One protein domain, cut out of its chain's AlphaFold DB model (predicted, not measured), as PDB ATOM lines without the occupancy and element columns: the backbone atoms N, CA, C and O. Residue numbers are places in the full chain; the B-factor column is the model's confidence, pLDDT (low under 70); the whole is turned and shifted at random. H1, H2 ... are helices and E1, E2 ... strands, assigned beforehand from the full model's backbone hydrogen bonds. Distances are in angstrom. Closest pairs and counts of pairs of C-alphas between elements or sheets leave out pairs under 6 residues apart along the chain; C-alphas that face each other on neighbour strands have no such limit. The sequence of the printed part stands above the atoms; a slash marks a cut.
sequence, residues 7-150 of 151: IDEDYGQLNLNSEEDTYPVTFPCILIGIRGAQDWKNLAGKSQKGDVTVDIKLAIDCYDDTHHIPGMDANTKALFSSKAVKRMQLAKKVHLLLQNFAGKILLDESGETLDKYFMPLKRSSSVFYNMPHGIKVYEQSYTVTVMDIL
ATOM      1  N   ILE A   7     -10.035  -8.647  34.715       95.50
ATOM      2  CA  ILE A   7      -9.519  -8.403  36.064       95.50
ATOM      3  C   ILE A   7      -9.191  -6.920  36.132       95.50
ATOM      4  O   ILE A   7      -8.384  -6.463  35.326       95.50
ATOM      5  N   ASP A   8      -9.818  -6.201  37.054       94.25
ATOM      6  CA  ASP A   8      -9.656  -4.751  37.173       94.25
ATOM      7  C   ASP A   8      -9.792  -4.285  38.628       94.25
ATOM      8  O   ASP A   8     -10.197  -5.056  39.504       94.25
ATOM      9  N   GLU A   9      -9.452  -3.031  38.899       94.00
ATOM     10  CA  GLU A   9      -9.722  -2.381  40.178       94.00
ATOM     11  C   GLU A   9     -11.223  -2.085  40.334       94.00
ATOM     12  O   GLU A   9     -11.950  -1.835  39.371       94.00
ATOM     13  N   ASP A  10     -11.727  -2.184  41.563       93.44
ATOM     14  CA  ASP A  10     -13.138  -1.958  41.856       93.44
ATOM     15  C   ASP A  10     -13.462  -0.466  41.994       93.44
ATOM     16  O   ASP A  10     -13.460   0.091  43.091       93.44
ATOM     17  N   TYR A  11     -13.821   0.161  40.875       89.44
ATOM     18  CA  TYR A  11     -14.326   1.537  40.828       89.44
ATOM     19  C   TYR A  11     -15.840   1.645  41.072       89.44
ATOM     20  O   TYR A  11     -16.441   2.689  40.834       89.44
ATOM     21  N   GLY A  12     -16.497   0.571  41.526       88.38
ATOM     22  CA  GLY A  12     -17.947   0.556  41.707       88.38
ATOM     23  C   GLY A  12     -18.735   0.302  40.421       88.38
ATOM     24  O   GLY A  12     -19.948   0.473  40.419       88.38
ATOM     25  N   GLN A  13     -18.088  -0.184  39.358       87.94
ATOM     26  CA  GLN A  13     -18.708  -0.471  38.052       87.94
ATOM     27  C   GLN A  13     -19.836  -1.511  38.052       87.94
ATOM     28  O   GLN A  13     -20.571  -1.627  37.076       87.94
ATOM     29  N   LEU A  14     -20.016  -2.266  39.142       88.75
ATOM     30  CA  LEU A  14     -21.194  -3.127  39.302       88.75
ATOM     31  C   LEU A  14     -22.445  -2.345  39.737       88.75
ATOM     32  O   LEU A  14     -23.561  -2.835  39.565       88.75
ATOM     33  N   ASN A  15     -22.284  -1.147  40.304       80.69
ATOM     34  CA  ASN A  15     -23.373  -0.300  40.787       80.69
ATOM     35  C   ASN A  15     -23.951   0.519  39.626       80.69
ATOM     36  O   ASN A  15     -23.766   1.728  39.539       80.69
ATOM     37  N   LEU A  16     -24.649  -0.167  38.722       64.94
ATOM     38  CA  LEU A  16     -25.332   0.418  37.570       64.94
ATOM     39  C   LEU A  16     -26.605   1.164  38.021       64.94
ATOM     40  O   LEU A  16     -27.723   0.720  37.766       64.94
ATOM     41  N   ASN A  17     -26.454   2.280  38.733       59.72
ATOM     42  CA  ASN A  17     -27.548   3.229  38.913       59.72
ATOM     43  C   ASN A  17     -27.590   4.103  37.651       59.72
ATOM     44  O   ASN A  17     -26.628   4.777  37.303       59.72
ATOM     45  N   SER A  18     -28.694   3.998  36.924       56.00
ATOM     46  CA  SER A  18     -28.880   4.242  35.489       56.00
ATOM     47  C   SER A  18     -28.761   5.689  34.959       56.00
ATOM     48  O   SER A  18     -29.499   6.039  34.044       56.00
ATOM     49  N   GLU A  19     -27.845   6.521  35.461       57.47
ATOM     50  CA  GLU A  19     -27.587   7.869  34.900       57.47
ATOM     51  C   GLU A  19     -26.098   8.244  34.751       57.47
ATOM     52  O   GLU A  19     -25.798   9.272  34.147       57.47
ATOM     53  N   GLU A  20     -25.162   7.422  35.234       61.62
ATOM     54  CA  GLU A  20     -23.723   7.718  35.175       61.62
ATOM     55  C   GLU A  20     -22.985   6.845  34.148       61.62
ATOM     56  O   GLU A  20     -23.298   5.662  33.967       61.62
ATOM     57  N   ASP A  21     -21.978   7.430  33.488       64.44
ATOM     58  CA  ASP A  21     -21.001   6.699  32.678       64.44
ATOM     59  C   ASP A  21     -20.257   5.711  33.585       64.44
ATOM     60  O   ASP A  21     -19.397   6.082  34.386       64.44
ATOM     61  N   THR A  22     -20.618   4.435  33.489       69.56
ATOM     62  CA  THR A  22     -19.998   3.367  34.275       69.56
ATOM     63  C   THR A  22     -18.846   2.747  33.499       69.56
ATOM     64  O   THR A  22     -18.903   2.607  32.274       69.56
ATOM     65  N   TYR A  23     -17.779   2.367  34.206       80.69
ATOM     66  CA  TYR A  23     -16.664   1.666  33.578       80.69
ATOM     67  C   TYR A  23     -17.158   0.356  32.941       80.69
ATOM     68  O   TYR A  23     -17.928  -0.384  33.562       80.69
ATOM     69  N   PRO A  24     -16.740   0.054  31.700       84.56
ATOM     70  CA  PRO A  24     -17.212  -1.126  30.998       84.56
ATOM     71  C   PRO A  24     -16.754  -2.395  31.721       84.56
ATOM     72  O   PRO A  24     -15.574  -2.574  32.012       84.56
ATOM     73  N   VAL A  25     -17.687  -3.318  31.957       89.75
ATOM     74  CA  VAL A  25     -17.416  -4.600  32.616       89.75
ATOM     75  C   VAL A  25     -17.776  -5.760  31.691       89.75
ATOM     76  O   VAL A  25     -18.836  -5.774  31.071       89.75
ATOM     77  N   THR A  26     -16.888  -6.753  31.589       93.19
ATOM     78  CA  THR A  26     -17.142  -7.992  30.834       93.19
ATOM     79  C   THR A  26     -17.148  -9.181  31.784       93.19
ATOM     80  O   THR A  26     -16.150  -9.452  32.450       93.19
ATOM     81  N   PHE A  27     -18.266  -9.905  31.849       93.81
ATOM     82  CA  PHE A  27     -18.425 -11.048  32.746       93.81
ATOM     83  C   PHE A  27     -17.907 -12.367  32.133       93.81
ATOM     84  O   PHE A  27     -18.004 -12.561  30.921       93.81
ATOM     85  N   PRO A  28     -17.426 -13.316  32.960       95.50
ATOM     86  CA  PRO A  28     -17.179 -13.167  34.394       95.50
ATOM     87  C   PRO A  28     -15.944 -12.292  34.653       95.50
ATOM     88  O   PRO A  28     -14.923 -12.444  33.980       95.50
ATOM     89  N   CYS A  29     -16.023 -11.415  35.651       96.19
ATOM     90  CA  CYS A  29     -14.931 -10.517  36.021       96.19
ATOM     91  C   CYS A  29     -14.484 -10.723  37.468       96.19
ATOM     92  O   CYS A  29     -15.224 -11.249  38.303       96.19
ATOM     93  N   ILE A  30     -13.254 -10.304  37.753       97.69
ATOM     94  CA  ILE A  30     -12.735 -10.136  39.107       97.69
ATOM     95  C   ILE A  30     -12.445  -8.654  39.309       97.69
ATOM     96  O   ILE A  30     -11.654  -8.085  38.566       97.69
ATOM     97  N   LEU A  31     -13.058  -8.057  40.326       96.75
ATOM     98  CA  LEU A  31     -12.783  -6.683  40.728       96.75
ATOM     99  C   LEU A  31     -12.016  -6.672  42.049       96.75
ATOM    100  O   LEU A  31     -12.381  -7.399  42.980       96.75
ATOM    101  N   ILE A  32     -10.948  -5.882  42.108       95.88
ATOM    102  CA  ILE A  32     -10.031  -5.796  43.245       95.88
ATOM    103  C   ILE A  32     -10.244  -4.455  43.941       95.88
ATOM    104  O   ILE A  32      -9.914  -3.412  43.392       95.88
ATOM    105  N   GLY A  33     -10.789  -4.481  45.152       94.69
ATOM    106  CA  GLY A  33     -10.911  -3.306  46.008       94.69
ATOM    107  C   GLY A  33      -9.842  -3.323  47.092       94.69
ATOM    108  O   GLY A  33      -9.663  -4.333  47.769       94.69
ATOM    109  N   ILE A  34      -9.149  -2.208  47.303       91.62
ATOM    110  CA  ILE A  34      -8.227  -2.053  48.432       91.62
ATOM    111  C   ILE A  34      -8.873  -1.101  49.434       91.62
ATOM    112  O   ILE A  34      -8.972   0.102  49.206       91.62
ATOM    113  N   ARG A  35      -9.306  -1.635  50.577       84.69
ATOM    114  CA  ARG A  35      -9.661  -0.806  51.730       84.69
ATOM    115  C   ARG A  35      -8.341  -0.408  52.379       84.69
ATOM    116  O   ARG A  35      -7.603  -1.285  52.829       84.69
ATOM    117  N   GLY A  36      -8.032   0.890  52.363       71.25
ATOM    118  CA  GLY A  36      -6.757   1.439  52.842       71.25
ATOM    119  C   GLY A  36      -6.311   0.886  54.202       71.25
ATOM    120  O   GLY A  36      -7.121   0.385  54.981       71.25
ATOM    121  N   ALA A  37      -5.009   0.977  54.481       73.94
ATOM    122  CA  ALA A  37      -4.413   0.456  55.709       73.94
ATOM    123  C   ALA A  37      -5.084   1.054  56.956       73.94
ATOM    124  O   ALA A  37      -5.102   2.273  57.142       73.94
ATOM    125  N   GLN A  38      -5.622   0.185  57.811       72.94
ATOM    126  CA  GLN A  38      -6.184   0.562  59.104       72.94
ATOM    127  C   GLN A  38      -5.188   0.230  60.220       72.94
ATOM    128  O   GLN A  38      -4.289  -0.600  60.060       72.94
ATOM    129  N   ASP A  39      -5.353   0.897  61.364       77.88
ATOM    130  CA  ASP A  39      -4.659   0.569  62.613       77.88
ATOM    131  C   ASP A  39      -3.120   0.539  62.531       77.88
ATOM    132  O   ASP A  39      -2.474  -0.370  63.064       77.88
ATOM    133  N   TRP A  40      -2.519   1.556  61.902       86.75
ATOM    134  CA  TRP A  40      -1.064   1.719  61.867       86.75
ATOM    135  C   TRP A  40      -0.452   1.723  63.272       86.75
ATOM    136  O   TRP A  40      -0.859   2.469  64.164       86.75
ATOM    137  N   LYS A  41       0.576   0.895  63.458       88.00
ATOM    138  CA  LYS A  41       1.316   0.753  64.716       88.00
ATOM    139  C   LYS A  41       2.776   1.099  64.492       88.00
ATOM    140  O   LYS A  41       3.449   0.468  63.679       88.00
ATOM    141  N   ASN A  42       3.270   2.051  65.279       88.62
ATOM    142  CA  ASN A  42       4.694   2.359  65.349       88.62
ATOM    143  C   ASN A  42       5.468   1.155  65.887       88.62
ATOM    144  O   ASN A  42       5.119   0.573  66.917       88.62
ATOM    145  N   LEU A  43       6.542   0.813  65.192       84.69
ATOM    146  CA  LEU A  43       7.546  -0.153  65.601       84.69
ATOM    147  C   LEU A  43       8.819   0.589  66.021       84.69
ATOM    148  O   LEU A  43       9.046   1.750  65.669       84.69
ATOM    149  N   ALA A  44       9.674  -0.090  66.785       79.12
ATOM    150  CA  ALA A  44      11.004   0.427  67.082       79.12
ATOM    151  C   ALA A  44      11.805   0.621  65.778       79.12
ATOM    152  O   ALA A  44      11.654  -0.153  64.836       79.12
ATOM    153  N   GLY A  45      12.671   1.639  65.731       78.81
ATOM    154  CA  GLY A  45      13.537   1.879  64.568       78.81
ATOM    155  C   GLY A  45      12.855   2.582  63.390       78.81
ATOM    156  O   GLY A  45      13.085   2.199  62.249       78.81
ATOM    157  N   LYS A  46      12.029   3.605  63.661       83.62
ATOM    158  CA  LYS A  46      11.359   4.436  62.638       83.62
ATOM    159  C   LYS A  46      10.560   3.624  61.605       83.62
ATOM    160  O   LYS A  46      10.560   3.944  60.427       83.62
ATOM    161  N   SER A  47       9.906   2.549  62.020       84.44
ATOM    162  CA  SER A  47       9.083   1.742  61.113       84.44
ATOM    163  C   SER A  47       7.640   1.722  61.593       84.44
ATOM    164  O   SER A  47       7.380   1.886  62.786       84.44
ATOM    165  N   GLN A  48       6.699   1.511  60.686       87.69
ATOM    166  CA  GLN A  48       5.290   1.310  61.002       87.69
ATOM    167  C   GLN A  48       4.794   0.027  60.351       87.69
ATOM    168  O   GLN A  48       5.293  -0.379  59.308       87.69
ATOM    169  N   LYS A  49       3.806  -0.615  60.974       88.38
ATOM    170  CA  LYS A  49       3.053  -1.713  60.360       88.38
ATOM    171  C   LYS A  49       1.572  -1.384  60.317       88.38
ATOM    172  O   LYS A  49       1.057  -0.829  61.288       88.38
ATOM    173  N   GLY A  50       0.903  -1.770  59.242       88.75
ATOM    174  CA  GLY A  50      -0.536  -1.602  59.062       88.75
ATOM    175  C   GLY A  50      -1.162  -2.885  58.537       88.75
ATOM    176  O   GLY A  50      -0.489  -3.675  57.873       88.75
ATOM    177  N   ASP A  51      -2.442  -3.090  58.838       89.69
ATOM    178  CA  ASP A  51      -3.226  -4.169  58.241       89.69
ATOM    179  C   ASP A  51      -4.119  -3.574  57.142       89.69
ATOM    180  O   ASP A  51      -4.915  -2.661  57.368       89.69
ATOM    181  N   VAL A  52      -3.965  -4.086  55.925       89.94
ATOM    182  CA  VAL A  52      -4.727  -3.697  54.735       89.94
ATOM    183  C   VAL A  52      -5.745  -4.782  54.441       89.94
ATOM    184  O   VAL A  52      -5.434  -5.976  54.509       89.94
ATOM    185  N   THR A  53      -6.963  -4.377  54.088       93.25
ATOM    186  CA  THR A  53      -7.985  -5.311  53.614       93.25
ATOM    187  C   THR A  53      -8.138  -5.186  52.105       93.25
ATOM    188  O   THR A  53      -8.409  -4.108  51.587       93.25
ATOM    189  N   VAL A  54      -7.986  -6.304  51.406       93.94
ATOM    190  CA  VAL A  54      -8.187  -6.429  49.965       93.94
ATOM    191  C   VAL A  54      -9.458  -7.234  49.731       93.94
ATOM    192  O   VAL A  54      -9.541  -8.399  50.124       93.94
ATOM    193  N   ASP A  55     -10.442  -6.627  49.086       96.25
ATOM    194  CA  ASP A  55     -11.661  -7.291  48.652       96.25
ATOM    195  C   ASP A  55     -11.531  -7.762  47.216       96.25
ATOM    196  O   ASP A  55     -11.073  -7.044  46.331       96.25
ATOM    197  N   ILE A  56     -11.980  -8.985  46.983       97.44
ATOM    198  CA  ILE A  56     -11.950  -9.619  45.678       97.44
ATOM    199  C   ILE A  56     -13.372 -10.028  45.340       97.44
ATOM    200  O   ILE A  56     -13.927 -10.937  45.962       97.44
ATOM    201  N   LYS A  57     -13.960  -9.364  44.347       97.50
ATOM    202  CA  LYS A  57     -15.319  -9.633  43.873       97.50
ATOM    203  C   LYS A  57     -15.257 -10.420  42.577       97.50
ATOM    204  O   LYS A  57     -14.950  -9.865  41.530       97.50
ATOM    205  N   LEU A  58     -15.582 -11.709  42.634       97.88
ATOM    206  CA  LEU A  58     -15.871 -12.489  41.431       97.88
ATOM    207  C   LEU A  58     -17.336 -12.261  41.054       97.88
ATOM    208  O   LEU A  58     -18.226 -12.770  41.740       97.88
ATOM    209  N   ALA A  59     -17.585 -11.527  39.974       96.19
ATOM    210  CA  ALA A  59     -18.930 -11.265  39.482       96.19
ATOM    211  C   ALA A  59     -19.218 -12.069  38.209       96.19
ATOM    212  O   ALA A  59     -18.372 -12.214  37.324       96.19
ATOM    213  N   ILE A  60     -20.418 -12.644  38.146       94.56
ATOM    214  CA  ILE A  60     -20.850 -13.540  37.073       94.56
ATOM    215  C   ILE A  60     -22.264 -13.149  36.658       94.56
ATOM    216  O   ILE A  60     -23.190 -13.232  37.469       94.56
ATOM    217  N   ASP A  61     -22.427 -12.781  35.391       91.56
ATOM    218  CA  ASP A  61     -23.738 -12.607  34.777       91.56
ATOM    219  C   ASP A  61     -24.444 -13.966  34.662       91.56
ATOM    220  O   ASP A  61     -23.909 -14.933  34.113       91.56
ATOM    221  N   CYS A  62     -25.630 -14.056  35.257       87.75
ATOM    222  CA  CYS A  62     -26.490 -15.230  35.230       87.75
ATOM    223  C   CYS A  62     -27.838 -14.938  34.547       87.75
ATOM    224  O   CYS A  62     -28.777 -15.701  34.755       87.75
ATOM    225  N   TYR A  63     -27.969 -13.859  33.765       76.88
ATOM    226  CA  TYR A  63     -29.225 -13.467  33.117       76.88
ATOM    227  C   TYR A  63     -29.777 -14.557  32.181       76.88
ATOM    228  O   TYR A  63     -30.981 -14.802  32.163       76.88
ATOM    229  N   ASP A  64     -28.899 -15.291  31.489       67.06
ATOM    230  CA  ASP A  64     -29.267 -16.431  30.627       67.06
ATOM    231  C   ASP A  64     -29.346 -17.785  31.378       67.06
ATOM    232  O   ASP A  64     -29.329 -18.876  30.797       67.06
ATOM    233  N   ASP A  65     -29.437 -17.773  32.715       62.00
ATOM    234  CA  ASP A  65     -29.888 -18.962  33.441       62.00
ATOM    235  C   ASP A  65     -31.405 -19.100  33.268       62.00
ATOM    236  O   ASP A  65     -32.208 -18.534  34.007       62.00
ATOM    237  N   THR A  66     -31.788 -19.890  32.260       56.09
ATOM    238  CA  THR A  66     -33.139 -20.420  32.036       56.09
ATOM    239  C   THR A  66     -33.809 -20.722  33.379       56.09
ATOM    240  O   THR A  66     -33.260 -21.439  34.207       56.09
ATOM    241  N   HIS A  67     -34.975 -20.158  33.661       60.34
ATOM    242  CA  HIS A  67     -35.600 -20.385  34.962       60.34
ATOM    243  C   HIS A  67     -36.101 -21.834  35.043       60.34
ATOM    244  O   HIS A  67     -36.515 -22.411  34.037       60.34
ATOM    245  N   HIS A  68     -36.075 -22.439  36.233       57.62
ATOM    246  CA  HIS A  68     -36.738 -23.725  36.439       57.62
ATOM    247  C   HIS A  68     -38.249 -23.533  36.251       57.62
ATOM    248  O   HIS A  68     -38.909 -22.921  37.093       57.62
ATOM    249  N   ILE A  69     -38.801 -24.082  35.172       61.47
ATOM    250  CA  ILE A  69     -40.244 -24.097  34.923       61.47
ATOM    251  C   ILE A  69     -40.796 -25.435  35.441       61.47
ATOM    252  O   ILE A  69     -40.216 -26.483  35.149       61.47
ATOM    253  N   PRO A  70     -41.893 -25.452  36.221       59.38
ATOM    254  CA  PRO A  70     -42.560 -26.698  36.597       59.38
ATOM    255  C   PRO A  70     -42.845 -27.570  35.361       59.38
ATOM    256  O   PRO A  70     -43.458 -27.101  34.408       59.38
ATOM    257  N   GLY A  71     -42.379 -28.825  35.367       69.88
ATOM    258  CA  GLY A  71     -42.461 -29.736  34.212       69.88
ATOM    259  C   GLY A  71     -41.155 -29.920  33.426       69.88
ATOM    260  O   GLY A  71     -41.134 -30.702  32.479       69.88
ATOM    261  N   MET A  72     -40.063 -29.253  33.819       72.50
ATOM    262  CA  MET A  72     -38.730 -29.472  33.240       72.50
ATOM    263  C   MET A  72     -38.224 -30.901  33.473       72.50
ATOM    264  O   MET A  72     -38.378 -31.459  34.562       72.50
ATOM    265  N   ASP A  73     -37.566 -31.471  32.466       79.44
ATOM    266  CA  ASP A  73     -36.977 -32.801  32.562       79.44
ATOM    267  C   ASP A  73     -35.773 -32.846  33.531       79.44
ATOM    268  O   ASP A  73     -35.146 -31.836  33.878       79.44
ATOM    269  N   ALA A  74     -35.432 -34.056  33.981       73.31
ATOM    270  CA  ALA A  74     -34.364 -34.285  34.950       73.31
ATOM    271  C   ALA A  74     -32.962 -33.868  34.454       73.31
ATOM    272  O   ALA A  74     -32.131 -33.470  35.274       73.31
ATOM    273  N   ASN A  75     -32.693 -33.915  33.144       73.25
ATOM    274  CA  ASN A  75     -31.398 -33.525  32.574       73.25
ATOM    275  C   ASN A  75     -31.222 -32.008  32.633       73.25
ATOM    276  O   ASN A  75     -30.164 -31.510  33.022       73.25
ATOM    277  N   THR A  76     -32.288 -31.270  32.340       65.69
ATOM    278  CA  THR A  76     -32.306 -29.814  32.455       65.69
ATOM    279  C   THR A  76     -32.169 -29.371  33.918       65.69
ATOM    280  O   THR A  76     -31.418 -28.443  34.224       65.69
ATOM    281  N   LYS A  77     -32.766 -30.111  34.865       65.81
ATOM    282  CA  LYS A  77     -32.541 -29.900  36.306       65.81
ATOM    283  C   LYS A  77     -31.077 -30.108  36.719       65.81
ATOM    284  O   LYS A  77     -30.523 -29.294  37.460       65.81
ATOM    285  N   ALA A  78     -30.437 -31.166  36.221       67.50
ATOM    286  CA  ALA A  78     -29.023 -31.441  36.475       67.50
ATOM    287  C   ALA A  78     -28.101 -30.352  35.892       67.50
ATOM    288  O   ALA A  78     -27.089 -30.001  36.509       67.50
ATOM    289  N   LEU A  79     -28.476 -29.756  34.753       67.94
ATOM    290  CA  LEU A  79     -27.749 -28.644  34.145       67.94
ATOM    291  C   LEU A  79     -27.695 -27.422  35.081       67.94
ATOM    292  O   LEU A  79     -26.619 -26.842  35.238       67.94
ATOM    293  N   PHE A  80     -28.780 -27.077  35.783       65.44
ATOM    294  CA  PHE A  80     -28.778 -25.972  36.760       65.44
ATOM    295  C   PHE A  80     -27.837 -26.207  37.930       65.44
ATOM    296  O   PHE A  80     -27.023 -25.340  38.265       65.44
ATOM    297  N   SER A  81     -27.913 -27.397  38.531       67.81
ATOM    298  CA  SER A  81     -26.991 -27.788  39.595       67.81
ATOM    299  C   SER A  81     -25.546 -27.714  39.101       67.81
ATOM    300  O   SER A  81     -24.686 -27.202  39.813       67.81
ATOM    301  N   SER A  82     -25.284 -28.106  37.849       76.25
ATOM    302  CA  SER A  82     -23.948 -28.013  37.256       76.25
ATOM    303  C   SER A  82     -23.453 -26.568  37.109       76.25
ATOM    304  O   SER A  82     -22.287 -26.297  37.392       76.25
ATOM    305  N   LYS A  83     -24.318 -25.613  36.735       83.19
ATOM    306  CA  LYS A  83     -23.939 -24.196  36.595       83.19
ATOM    307  C   LYS A  83     -23.630 -23.558  37.950       83.19
ATOM    308  O   LYS A  83     -22.604 -22.896  38.099       83.19
ATOM    309  N   ALA A  84     -24.459 -23.808  38.966       84.38
ATOM    310  CA  ALA A  84     -24.193 -23.342  40.328       84.38
ATOM    311  C   ALA A  84     -22.885 -23.922  40.893       84.38
ATOM    312  O   ALA A  84     -22.092 -23.194  41.493       84.38
ATOM    313  N   VAL A  85     -22.625 -25.208  40.636       87.00
ATOM    314  CA  VAL A  85     -21.367 -25.868  41.006       87.00
ATOM    315  C   VAL A  85     -20.178 -25.225  40.289       87.00
ATOM    316  O   VAL A  85     -19.193 -24.912  40.952       87.00
ATOM    317  N   LYS A  86     -20.273 -24.947  38.982       89.44
ATOM    318  CA  LYS A  86     -19.212 -24.260  38.220       89.44
ATOM    319  C   LYS A  86     -18.876 -22.885  38.802       89.44
ATOM    320  O   LYS A  86     -17.703 -22.566  38.970       89.44
ATOM    321  N   ARG A  87     -19.884 -22.093  39.187       91.31
ATOM    322  CA  ARG A  87     -19.665 -20.791  39.845       91.31
ATOM    323  C   ARG A  87     -18.934 -20.939  41.180       91.31
ATOM    324  O   ARG A  87     -17.961 -20.235  41.438       91.31
ATOM    325  N   MET A  88     -19.343 -21.908  42.000       92.69
ATOM    326  CA  MET A  88     -18.666 -22.198  43.269       92.69
ATOM    327  C   MET A  88     -17.226 -22.698  43.057       92.69
ATOM    328  O   MET A  88     -16.324 -22.343  43.814       92.69
ATOM    329  N   GLN A  89     -16.985 -23.491  42.009       94.62
ATOM    330  CA  GLN A  89     -15.643 -23.930  41.620       94.62
ATOM    331  C   GLN A  89     -14.757 -22.746  41.217       94.62
ATOM    332  O   GLN A  89     -13.604 -22.704  41.644       94.62
ATOM    333  N   LEU A  90     -15.284 -21.767  40.472       95.75
ATOM    334  CA  LEU A  90     -14.560 -20.531  40.154       95.75
ATOM    335  C   LEU A  90     -14.222 -19.742  41.423       95.75
ATOM    336  O   LEU A  90     -13.057 -19.409  41.628       95.75
ATOM    337  N   ALA A  91     -15.186 -19.530  42.323       96.19
ATOM    338  CA  ALA A  91     -14.946 -18.845  43.595       96.19
ATOM    339  C   ALA A  91     -13.883 -19.562  44.454       96.19
ATOM    340  O   ALA A  91     -13.030 -18.922  45.076       96.19
ATOM    341  N   LYS A  92     -13.887 -20.903  44.458       96.12
ATOM    342  CA  LYS A  92     -12.850 -21.712  45.112       96.12
ATOM    343  C   LYS A  92     -11.495 -21.578  44.414       96.12
ATOM    344  O   LYS A  92     -10.478 -21.519  45.092       96.12
ATOM    345  N   LYS A  93     -11.456 -21.516  43.082       97.00
ATOM    346  CA  LYS A  93     -10.214 -21.323  42.322       97.00
ATOM    347  C   LYS A  93      -9.581 -19.965  42.633       97.00
ATOM    348  O   LYS A  93      -8.384 -19.926  42.894       97.00
ATOM    349  N   VAL A  94     -10.387 -18.899  42.707       96.38
ATOM    350  CA  VAL A  94      -9.946 -17.569  43.172       96.38
ATOM    351  C   VAL A  94      -9.326 -17.674  44.563       96.38
ATOM    352  O   VAL A  94      -8.208 -17.218  44.777       96.38
ATOM    353  N   HIS A  95     -10.002 -18.364  45.486       96.56
ATOM    354  CA  HIS A  95      -9.475 -18.557  46.832       96.56
ATOM    355  C   HIS A  95      -8.099 -19.208  46.860       96.56
ATOM    356  O   HIS A  95      -7.197 -18.713  47.523       96.56
ATOM    357  N   LEU A  96      -7.961 -20.333  46.161       95.62
ATOM    358  CA  LEU A  96      -6.742 -21.132  46.178       95.62
ATOM    359  C   LEU A  96      -5.552 -20.384  45.573       95.62
ATOM    360  O   LEU A  96      -4.420 -20.677  45.938       95.62
ATOM    361  N   LEU A  97      -5.801 -19.434  44.670       93.50
ATOM    362  CA  LEU A  97      -4.757 -18.587  44.093       93.50
ATOM    363  C   LEU A  97      -4.316 -17.463  45.034       93.50
ATOM    364  O   LEU A  97      -3.158 -17.064  44.986       93.50
ATOM    365  N   LEU A  98      -5.227 -16.950  45.863       93.69
ATOM    366  CA  LEU A  98      -4.975 -15.780  46.706       93.69
ATOM    367  C   LEU A  98      -4.586 -16.130  48.138       93.69
ATOM    368  O   LEU A  98      -3.841 -15.392  48.773       93.69
ATOM    369  N   GLN A  99      -5.083 -17.241  48.672       93.19
ATOM    370  CA  GLN A  99      -4.737 -17.655  50.022       93.19
ATOM    371  C   GLN A  99      -3.238 -17.923  50.113       93.19
ATOM    372  O   GLN A  99      -2.693 -18.739  49.375       93.19
ATOM    373  N   ASN A 100      -2.596 -17.267  51.075       90.44
ATOM    374  CA  ASN A 100      -1.153 -17.283  51.277       90.44
ATOM    375  C   ASN A 100      -0.344 -16.720  50.100       90.44
ATOM    376  O   ASN A 100       0.868 -16.934  50.041       90.44
ATOM    377  N   PHE A 101      -0.973 -15.985  49.182       87.50
ATOM    378  CA  PHE A 101      -0.232 -15.206  48.206       87.50
ATOM    379  C   PHE A 101       0.581 -14.143  48.949       87.50
ATOM    380  O   PHE A 101       0.017 -13.232  49.546       87.50
ATOM    381  N   ALA A 102       1.903 -14.298  48.951       76.62
ATOM    382  CA  ALA A 102       2.844 -13.477  49.714       76.62
ATOM    383  C   ALA A 102       3.441 -12.321  48.913       76.62
ATOM    384  O   ALA A 102       4.476 -11.787  49.294       76.62
ATOM    385  N   GLY A 103       2.814 -11.951  47.792       66.00
ATOM    386  CA  GLY A 103       3.380 -10.963  46.883       66.00
ATOM    387  C   GLY A 103       4.768 -11.357  46.367       66.00
ATOM    388  O   GLY A 103       5.327 -12.417  46.658       66.00
ATOM    389  N   LYS A 104       5.334 -10.479  45.553       63.50
ATOM    390  CA  LYS A 104       6.783 -10.269  45.496       63.50
ATOM    391  C   LYS A 104       7.026  -8.890  46.115       63.50
ATOM    392  O   LYS A 104       6.055  -8.194  46.401       63.50
ATOM    393  N   ILE A 105       8.288  -8.504  46.302       64.88
ATOM    394  CA  ILE A 105       8.649  -7.111  46.606       64.88
ATOM    395  C   ILE A 105       7.821  -6.204  45.686       64.88
ATOM    396  O   ILE A 105       7.892  -6.372  44.464       64.88
ATOM    397  N   LEU A 106       6.990  -5.332  46.262       69.56
ATOM    398  CA  LEU A 106       6.211  -4.392  45.465       69.56
ATOM    399  C   LEU A 106       7.201  -3.379  44.907       69.56
ATOM    400  O   LEU A 106       7.960  -2.788  45.672       69.56
ATOM    401  N   LEU A 107       7.231  -3.245  43.585       73.75
ATOM    402  CA  LEU A 107       8.083  -2.293  42.890       73.75
ATOM    403  C   LEU A 107       7.203  -1.219  42.257       73.75
ATOM    404  O   LEU A 107       6.118  -1.538  41.766       73.75
ATOM    405  N   ASP A 108       7.666   0.024  42.267       76.06
ATOM    406  CA  ASP A 108       7.061   1.088  41.473       76.06
ATOM    407  C   ASP A 108       7.461   0.984  39.985       76.06
ATOM    408  O   ASP A 108       8.196   0.079  39.573       76.06
ATOM    409  N   GLU A 109       6.981   1.920  39.160       79.31
ATOM    410  CA  GLU A 109       7.288   1.969  37.720       79.31
ATOM    411  C   GLU A 109       8.788   2.134  37.418       79.31
ATOM    412  O   GLU A 109       9.253   1.746  36.345       79.31
ATOM    413  N   SER A 110       9.556   2.689  38.360       82.88
ATOM    414  CA  SER A 110      11.003   2.888  38.250       82.88
ATOM    415  C   SER A 110      11.817   1.670  38.708       82.88
ATOM    416  O   SER A 110      13.028   1.605  38.476       82.88
ATOM    417  N   GLY A 111      11.156   0.674  39.309       79.56
ATOM    418  CA  GLY A 111      11.785  -0.498  39.909       79.56
ATOM    419  C   GLY A 111      12.254  -0.276  41.350       79.56
ATOM    420  O   GLY A 111      12.951  -1.139  41.892       79.56
ATOM    421  N   GLU A 112      11.893   0.845  41.982       77.00
ATOM    422  CA  GLU A 112      12.151   1.086  43.399       77.00
ATOM    423  C   GLU A 112      11.192   0.256  44.254       77.00
ATOM    424  O   GLU A 112      10.037   0.027  43.909       77.00
ATOM    425  N   THR A 113      11.683  -0.242  45.388       72.94
ATOM    426  CA  THR A 113      10.862  -1.032  46.302       72.94
ATOM    427  C   THR A 113       9.866  -0.162  47.063       72.94
ATOM    428  O   THR A 113      10.264   0.567  47.967       72.94
ATOM    429  N   LEU A 114       8.580  -0.340  46.760       69.81
ATOM    430  CA  LEU A 114       7.447   0.257  47.461       69.81
ATOM    431  C   LEU A 114       7.193  -0.418  48.820       69.81
ATOM    432  O   LEU A 114       6.998   0.263  49.816       69.81
ATOM    433  N   ASP A 115       7.235  -1.754  48.877       70.88
ATOM    434  CA  ASP A 115       7.094  -2.518  50.126       70.88
ATOM    435  C   ASP A 115       7.968  -3.779  50.094       70.88
ATOM    436  O   ASP A 115       7.934  -4.582  49.152       70.88
ATOM    437  N   LYS A 116       8.764  -3.959  51.153       70.06
ATOM    438  CA  LYS A 116       9.636  -5.128  51.362       70.06
ATOM    439  C   LYS A 116       8.923  -6.268  52.087       70.06
ATOM    440  O   LYS A 116       9.474  -7.365  52.163       70.06
ATOM    441  N   TYR A 117       7.744  -6.008  52.643       74.56
ATOM    442  CA  TYR A 117       7.132  -6.831  53.675       74.56
ATOM    443  C   TYR A 117       5.665  -7.151  53.409       74.56
ATOM    444  O   TYR A 117       4.917  -7.388  54.357       74.56
ATOM    445  N   PHE A 118       5.281  -7.253  52.135       78.75
ATOM    446  CA  PHE A 118       3.965  -7.740  51.749       78.75
ATOM    447  C   PHE A 118       3.766  -9.162  52.290       78.75
ATOM    448  O   PHE A 118       4.320 -10.140  51.782       78.75
ATOM    449  N   MET A 119       3.021  -9.288  53.387       85.62
ATOM    450  CA  MET A 119       2.799 -10.584  54.018       85.62
ATOM    451  C   MET A 119       1.804 -11.436  53.207       85.62
ATOM    452  O   MET A 119       1.021 -10.916  52.416       85.62
ATOM    453  N   PRO A 120       1.781 -12.768  53.408       90.69
ATOM    454  CA  PRO A 120       0.782 -13.624  52.781       90.69
ATOM    455  C   PRO A 120      -0.651 -13.161  53.061       90.69
ATOM    456  O   PRO A 120      -1.034 -13.026  54.226       90.69
ATOM    457  N   LEU A 121      -1.449 -12.992  52.002       92.81
ATOM    458  CA  LEU A 121      -2.880 -12.714  52.098       92.81
ATOM    459  C   LEU A 121      -3.582 -13.819  52.894       92.81
ATOM    460  O   LEU A 121      -3.453 -15.013  52.600       92.81
ATOM    461  N   LYS A 122      -4.377 -13.419  53.886       94.44
ATOM    462  CA  LYS A 122      -5.189 -14.327  54.702       94.44
ATOM    463  C   LYS A 122      -6.648 -13.964  54.560       94.44
ATOM    464  O   LYS A 122      -7.025 -12.839  54.866       94.44
ATOM    465  N   ARG A 123      -7.482 -14.908  54.131       95.81
ATOM    466  CA  ARG A 123      -8.922 -14.668  54.064       95.81
ATOM    467  C   ARG A 123      -9.466 -14.288  55.444       95.81
ATOM    468  O   ARG A 123      -9.312 -15.057  56.390       95.81
ATOM    469  N   SER A 124     -10.141 -13.149  55.521       94.81
ATOM    470  CA  SER A 124     -10.829 -12.666  56.720       94.81
ATOM    471  C   SER A 124     -12.340 -12.877  56.637       94.81
ATOM    472  O   SER A 124     -12.973 -13.159  57.651       94.81
ATOM    473  N   SER A 125     -12.930 -12.805  55.438       96.62
ATOM    474  CA  SER A 125     -14.366 -13.032  55.252       96.62
ATOM    475  C   SER A 125     -14.726 -13.513  53.841       96.62
ATOM    476  O   SER A 125     -13.909 -13.506  52.915       96.62
ATOM    477  N   SER A 126     -15.958 -13.990  53.666       96.38
ATOM    478  CA  SER A 126     -16.546 -14.235  52.348       96.38
ATOM    479  C   SER A 126     -18.049 -14.003  52.405       96.38
ATOM    480  O   SER A 126     -18.720 -14.544  53.284       96.38
ATOM    481  N   VAL A 127     -18.571 -13.221  51.464       96.44
ATOM    482  CA  VAL A 127     -19.990 -12.856  51.386       96.44
ATOM    483  C   VAL A 127     -20.456 -13.032  49.951       96.44
ATOM    484  O   VAL A 127     -19.824 -12.546  49.018       96.44
ATOM    485  N   PHE A 128     -21.562 -13.749  49.761       95.25
ATOM    486  CA  PHE A 128     -22.132 -14.000  48.439       95.25
ATOM    487  C   PHE A 128     -23.504 -13.343  48.351       95.25
ATOM    488  O   PHE A 128     -24.358 -13.584  49.204       95.25
ATOM    489  N   TYR A 129     -23.720 -12.533  47.322       94.69
ATOM    490  CA  TYR A 129     -24.962 -11.789  47.138       94.69
ATOM    491  C   TYR A 129     -25.337 -11.683  45.662       94.69
ATOM    492  O   TYR A 129     -24.546 -11.976  44.763       94.69
ATOM    493  N   ASN A 130     -26.590 -11.309  45.421       90.62
ATOM    494  CA  ASN A 130     -27.100 -11.045  44.084       90.62
ATOM    495  C   ASN A 130     -27.227  -9.535  43.905       90.62
ATOM    496  O   ASN A 130     -27.693  -8.847  44.812       90.62
ATOM    497  N   MET A 131     -26.860  -9.056  42.728       89.75
ATOM    498  CA  MET A 131     -27.124  -7.697  42.283       89.75
ATOM    499  C   MET A 131     -28.277  -7.698  41.268       89.75
ATOM    500  O   MET A 131     -28.675  -8.768  40.782       89.75
ATOM    501  N   PRO A 132     -28.847  -6.522  40.950       85.00
ATOM    502  CA  PRO A 132     -29.778  -6.378  39.838       85.00
ATOM    503  C   PRO A 132     -29.225  -6.953  38.524       85.00
ATOM    504  O   PRO A 132     -28.033  -7.226  38.389       85.00
ATOM    505  N   HIS A 133     -30.113  -7.159  37.552       83.81
ATOM    506  CA  HIS A 133     -29.767  -7.680  36.221       83.81
ATOM    507  C   HIS A 133     -29.150  -9.090  36.208       83.81
ATOM    508  O   HIS A 133     -28.491  -9.473  35.254       83.81
ATOM    509  N   GLY A 134     -29.407  -9.902  37.239       87.12
ATOM    510  CA  GLY A 134     -29.010 -11.313  37.241       87.12
ATOM    511  C   GLY A 134     -27.535 -11.554  37.561       87.12
ATOM    512  O   GLY A 134     -27.041 -12.659  37.350       87.12
ATOM    513  N   ILE A 135     -26.830 -10.566  38.111       91.19
ATOM    514  CA  ILE A 135     -25.416 -10.697  38.470       91.19
ATOM    515  C   ILE A 135     -25.285 -11.369  39.844       91.19
ATOM    516  O   ILE A 135     -25.895 -10.951  40.832       91.19
ATOM    517  N   LYS A 136     -24.455 -12.411  39.932       93.56
ATOM    518  CA  LYS A 136     -24.033 -13.018  41.202       93.56
ATOM    519  C   LYS A 136     -22.625 -12.573  41.547       93.56
ATOM    520  O   LYS A 136     -21.724 -12.729  40.726       93.56
ATOM    521  N   VAL A 137     -22.436 -12.103  42.774       96.31
ATOM    522  CA  VAL A 137     -21.138 -11.660  43.284       96.31
ATOM    523  C   VAL A 137     -20.682 -12.590  44.399       96.31
ATOM    524  O   VAL A 137     -21.413 -12.860  45.355       96.31
ATOM    525  N   TYR A 138     -19.457 -13.087  44.259       97.44
ATOM    526  CA  TYR A 138     -18.745 -13.850  45.271       97.44
ATOM    527  C   TYR A 138     -17.607 -12.986  45.809       97.44
ATOM    528  O   TYR A 138     -16.521 -12.958  45.229       97.44
ATOM    529  N   GLU A 139     -17.863 -12.269  46.900       97.50
ATOM    530  CA  GLU A 139     -16.897 -11.372  47.526       97.50
ATOM    531  C   GLU A 139     -16.071 -12.119  48.573       97.50
ATOM    532  O   GLU A 139     -16.592 -12.888  49.387       97.50
ATOM    533  N   GLN A 140     -14.758 -11.927  48.525       97.69
ATOM    534  CA  GLN A 140     -13.796 -12.525  49.437       97.69
ATOM    535  C   GLN A 140     -12.863 -11.430  49.938       97.69
ATOM    536  O   GLN A 140     -12.128 -10.852  49.141       97.69
ATOM    537  N   SER A 141     -12.861 -11.181  51.245       96.56
ATOM    538  CA  SER A 141     -11.931 -10.232  51.857       96.56
ATOM    539  C   SER A 141     -10.697 -10.966  52.360       96.56
ATOM    540  O   SER A 141     -10.795 -12.025  52.994       96.56
ATOM    541  N   TYR A 142      -9.535 -10.387  52.098       95.25
ATOM    542  CA  TYR A 142      -8.239 -10.847  52.566       95.25
ATOM    543  C   TYR A 142      -7.563  -9.734  53.350       95.25
ATOM    544  O   TYR A 142      -7.620  -8.574  52.963       95.25
ATOM    545  N   THR A 143      -6.892 -10.093  54.432       93.12
ATOM    546  CA  THR A 143      -6.035  -9.183  55.184       93.12
ATOM    547  C   THR A 143      -4.581  -9.470  54.841       93.12
ATOM    548  O   THR A 143      -4.164 -10.633  54.795       93.12
ATOM    549  N   VAL A 144      -3.813  -8.409  54.619       89.69
ATOM    550  CA  VAL A 144      -2.355  -8.428  54.485       89.69
ATOM    551  C   VAL A 144      -1.760  -7.386  55.416       89.69
ATOM    552  O   VAL A 144      -2.278  -6.282  55.535       89.69
ATOM    553  N   THR A 145      -0.668  -7.746  56.079       88.12
ATOM    554  CA  THR A 145       0.133  -6.791  56.839       88.12
ATOM    555  C   THR A 145       1.195  -6.204  55.916       88.12
ATOM    556  O   THR A 145       1.879  -6.957  55.220       88.12
ATOM    557  N   VAL A 146       1.328  -4.881  55.940       85.56
ATOM    558  CA  VAL A 146       2.342  -4.098  55.213       85.56
ATOM    559  C   VAL A 146       3.227  -3.353  56.212       85.56
ATOM    560  O   VAL A 146       2.814  -3.138  57.361       85.56
ATOM    561  N   MET A 147       4.445  -2.978  55.811       82.19
ATOM    562  CA  MET A 147       5.349  -2.201  56.666       82.19
ATOM    563  C   MET A 147       6.035  -1.061  55.920       82.19
ATOM    564  O   MET A 147       6.671  -1.284  54.897       82.19
ATOM    565  N   ASP A 148       6.019   0.117  56.539       78.56
ATOM    566  CA  ASP A 148       6.666   1.323  56.029       78.56
ATOM    567  C   ASP A 148       7.865   1.710  56.893       78.56
ATOM    568  O   ASP A 148       7.870   1.531  58.117       78.56
ATOM    569  N   ILE A 149       8.882   2.286  56.252       74.06
ATOM    570  CA  ILE A 149      10.031   2.896  56.922       74.06
ATOM    571  C   ILE A 149       9.855   4.413  56.854       74.06
ATOM    572  O   ILE A 149       9.807   4.996  55.776       74.06
ATOM    573  N   LEU A 150       9.789   5.057  58.015       72.25
ATOM    574  CA  LEU A 150       9.759   6.508  58.147       72.25
ATOM    575  C   LEU A 150      11.195   7.028  57.975       72.25
ATOM    576  O   LEU A 150      12.055   6.755  58.818       72.25
TER     577      LEU A 150
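What this domain is: This is residues 7 to 150 of the 151 residues of an uncharacterized protein of Petrimonas sp. IBARAKI (UniProt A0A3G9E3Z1). A long, twisted sheet, with three long strands E2, E3 and E6 side by side, has one long helix, H1, over one face; H1 packs there with its residues 87 to 98, its other end reaches out past the sheet, and residues 70 to 75 stand free. The short strand E1 and the strand E5 are the sheet's edges, and a small pairing of E4 with residues 106 to 107 lies near the far end of E6. The printed part has 144 residues with one named helix and six named strands, in the order E1 E2 E3 H1 E4 E5 E6; the sheet runs E1 E2 E3 E6 E5, mixed, and the class is mixed, helices and strands. The whole is loose, with a radius of gyration of the C-alphas of 19.6 A, and only just elongated, spanning 71 by 36 by 28 A.

How they stand to each other: In the sheet, E3, residues 47 to 61, and E6, residues 135 to 149, are antiparallel neighbours at 165 degrees, with N 54 and O 142 within hydrogen-bond range at 2.8 A. E2, residues 29 to 43, forms a hairpin with E3, antiparallel, with N 33 and O 55 at 2.8 A; E2 bends by 56 degrees at residue 39. E5, residues 122 to 130, forms a hairpin with E6, antiparallel, with N 127 and O 139 at 2.9 A. E1, residues 7 to 9, is parallel to E2, with N 32 and O 8 at 2.8 A. H1, residues 74 to 98, is on the sheet at a height over the sheet of 12.0 A, which gives two layers, a helix on one face of a sheet. It lies over E6 and, only just, with 3 C-alphas, over E3; it runs along the strands, at 5 degrees to E6 on the local plane. The closest C-alphas of H1 and E6 are those of Ala 91 and Tyr 138, 6.5 A apart. H1 and E5 are near each other, with 6 pairs of C-alphas within 10 A. In H1 every O i to N i+4 pair is within hydrogen-bond range. E4, residues 113 to 115, pairs with no named strand, but residues 106 to 107 pair with it, antiparallel; the closest C-alphas of E4 and E6 are those of Asp 115 and Met 147, 6.8 A apart. E4 and H1 are apart.

Where its parts are: E3 is 44.5 A from first to last C-alpha, E6 42.2 A, E2 38.6 A, H1 36.7 A and E5 24.6 A. C-alpha 7, where E1 begins, is at (-9.519, -8.403, 36.064); C-alpha 74, where H1 begins, is at (-34.364, -34.285, 34.950); C-alpha 149, where E6 ends, is at (10.031, 2.896, 56.922).

The domain as a whole: The two C-alphas farthest apart, of Gly 45 and Gly 71, are 71.1 A apart. The printed part has no cut. The links E1 to E2, E3 to H1 and H1 to E4 are long. The mean pLDDT of the printed part is 83.7; residues 16 to 22, 64 to 71, 76 to 81, 103 to 106 and 114 are under 70.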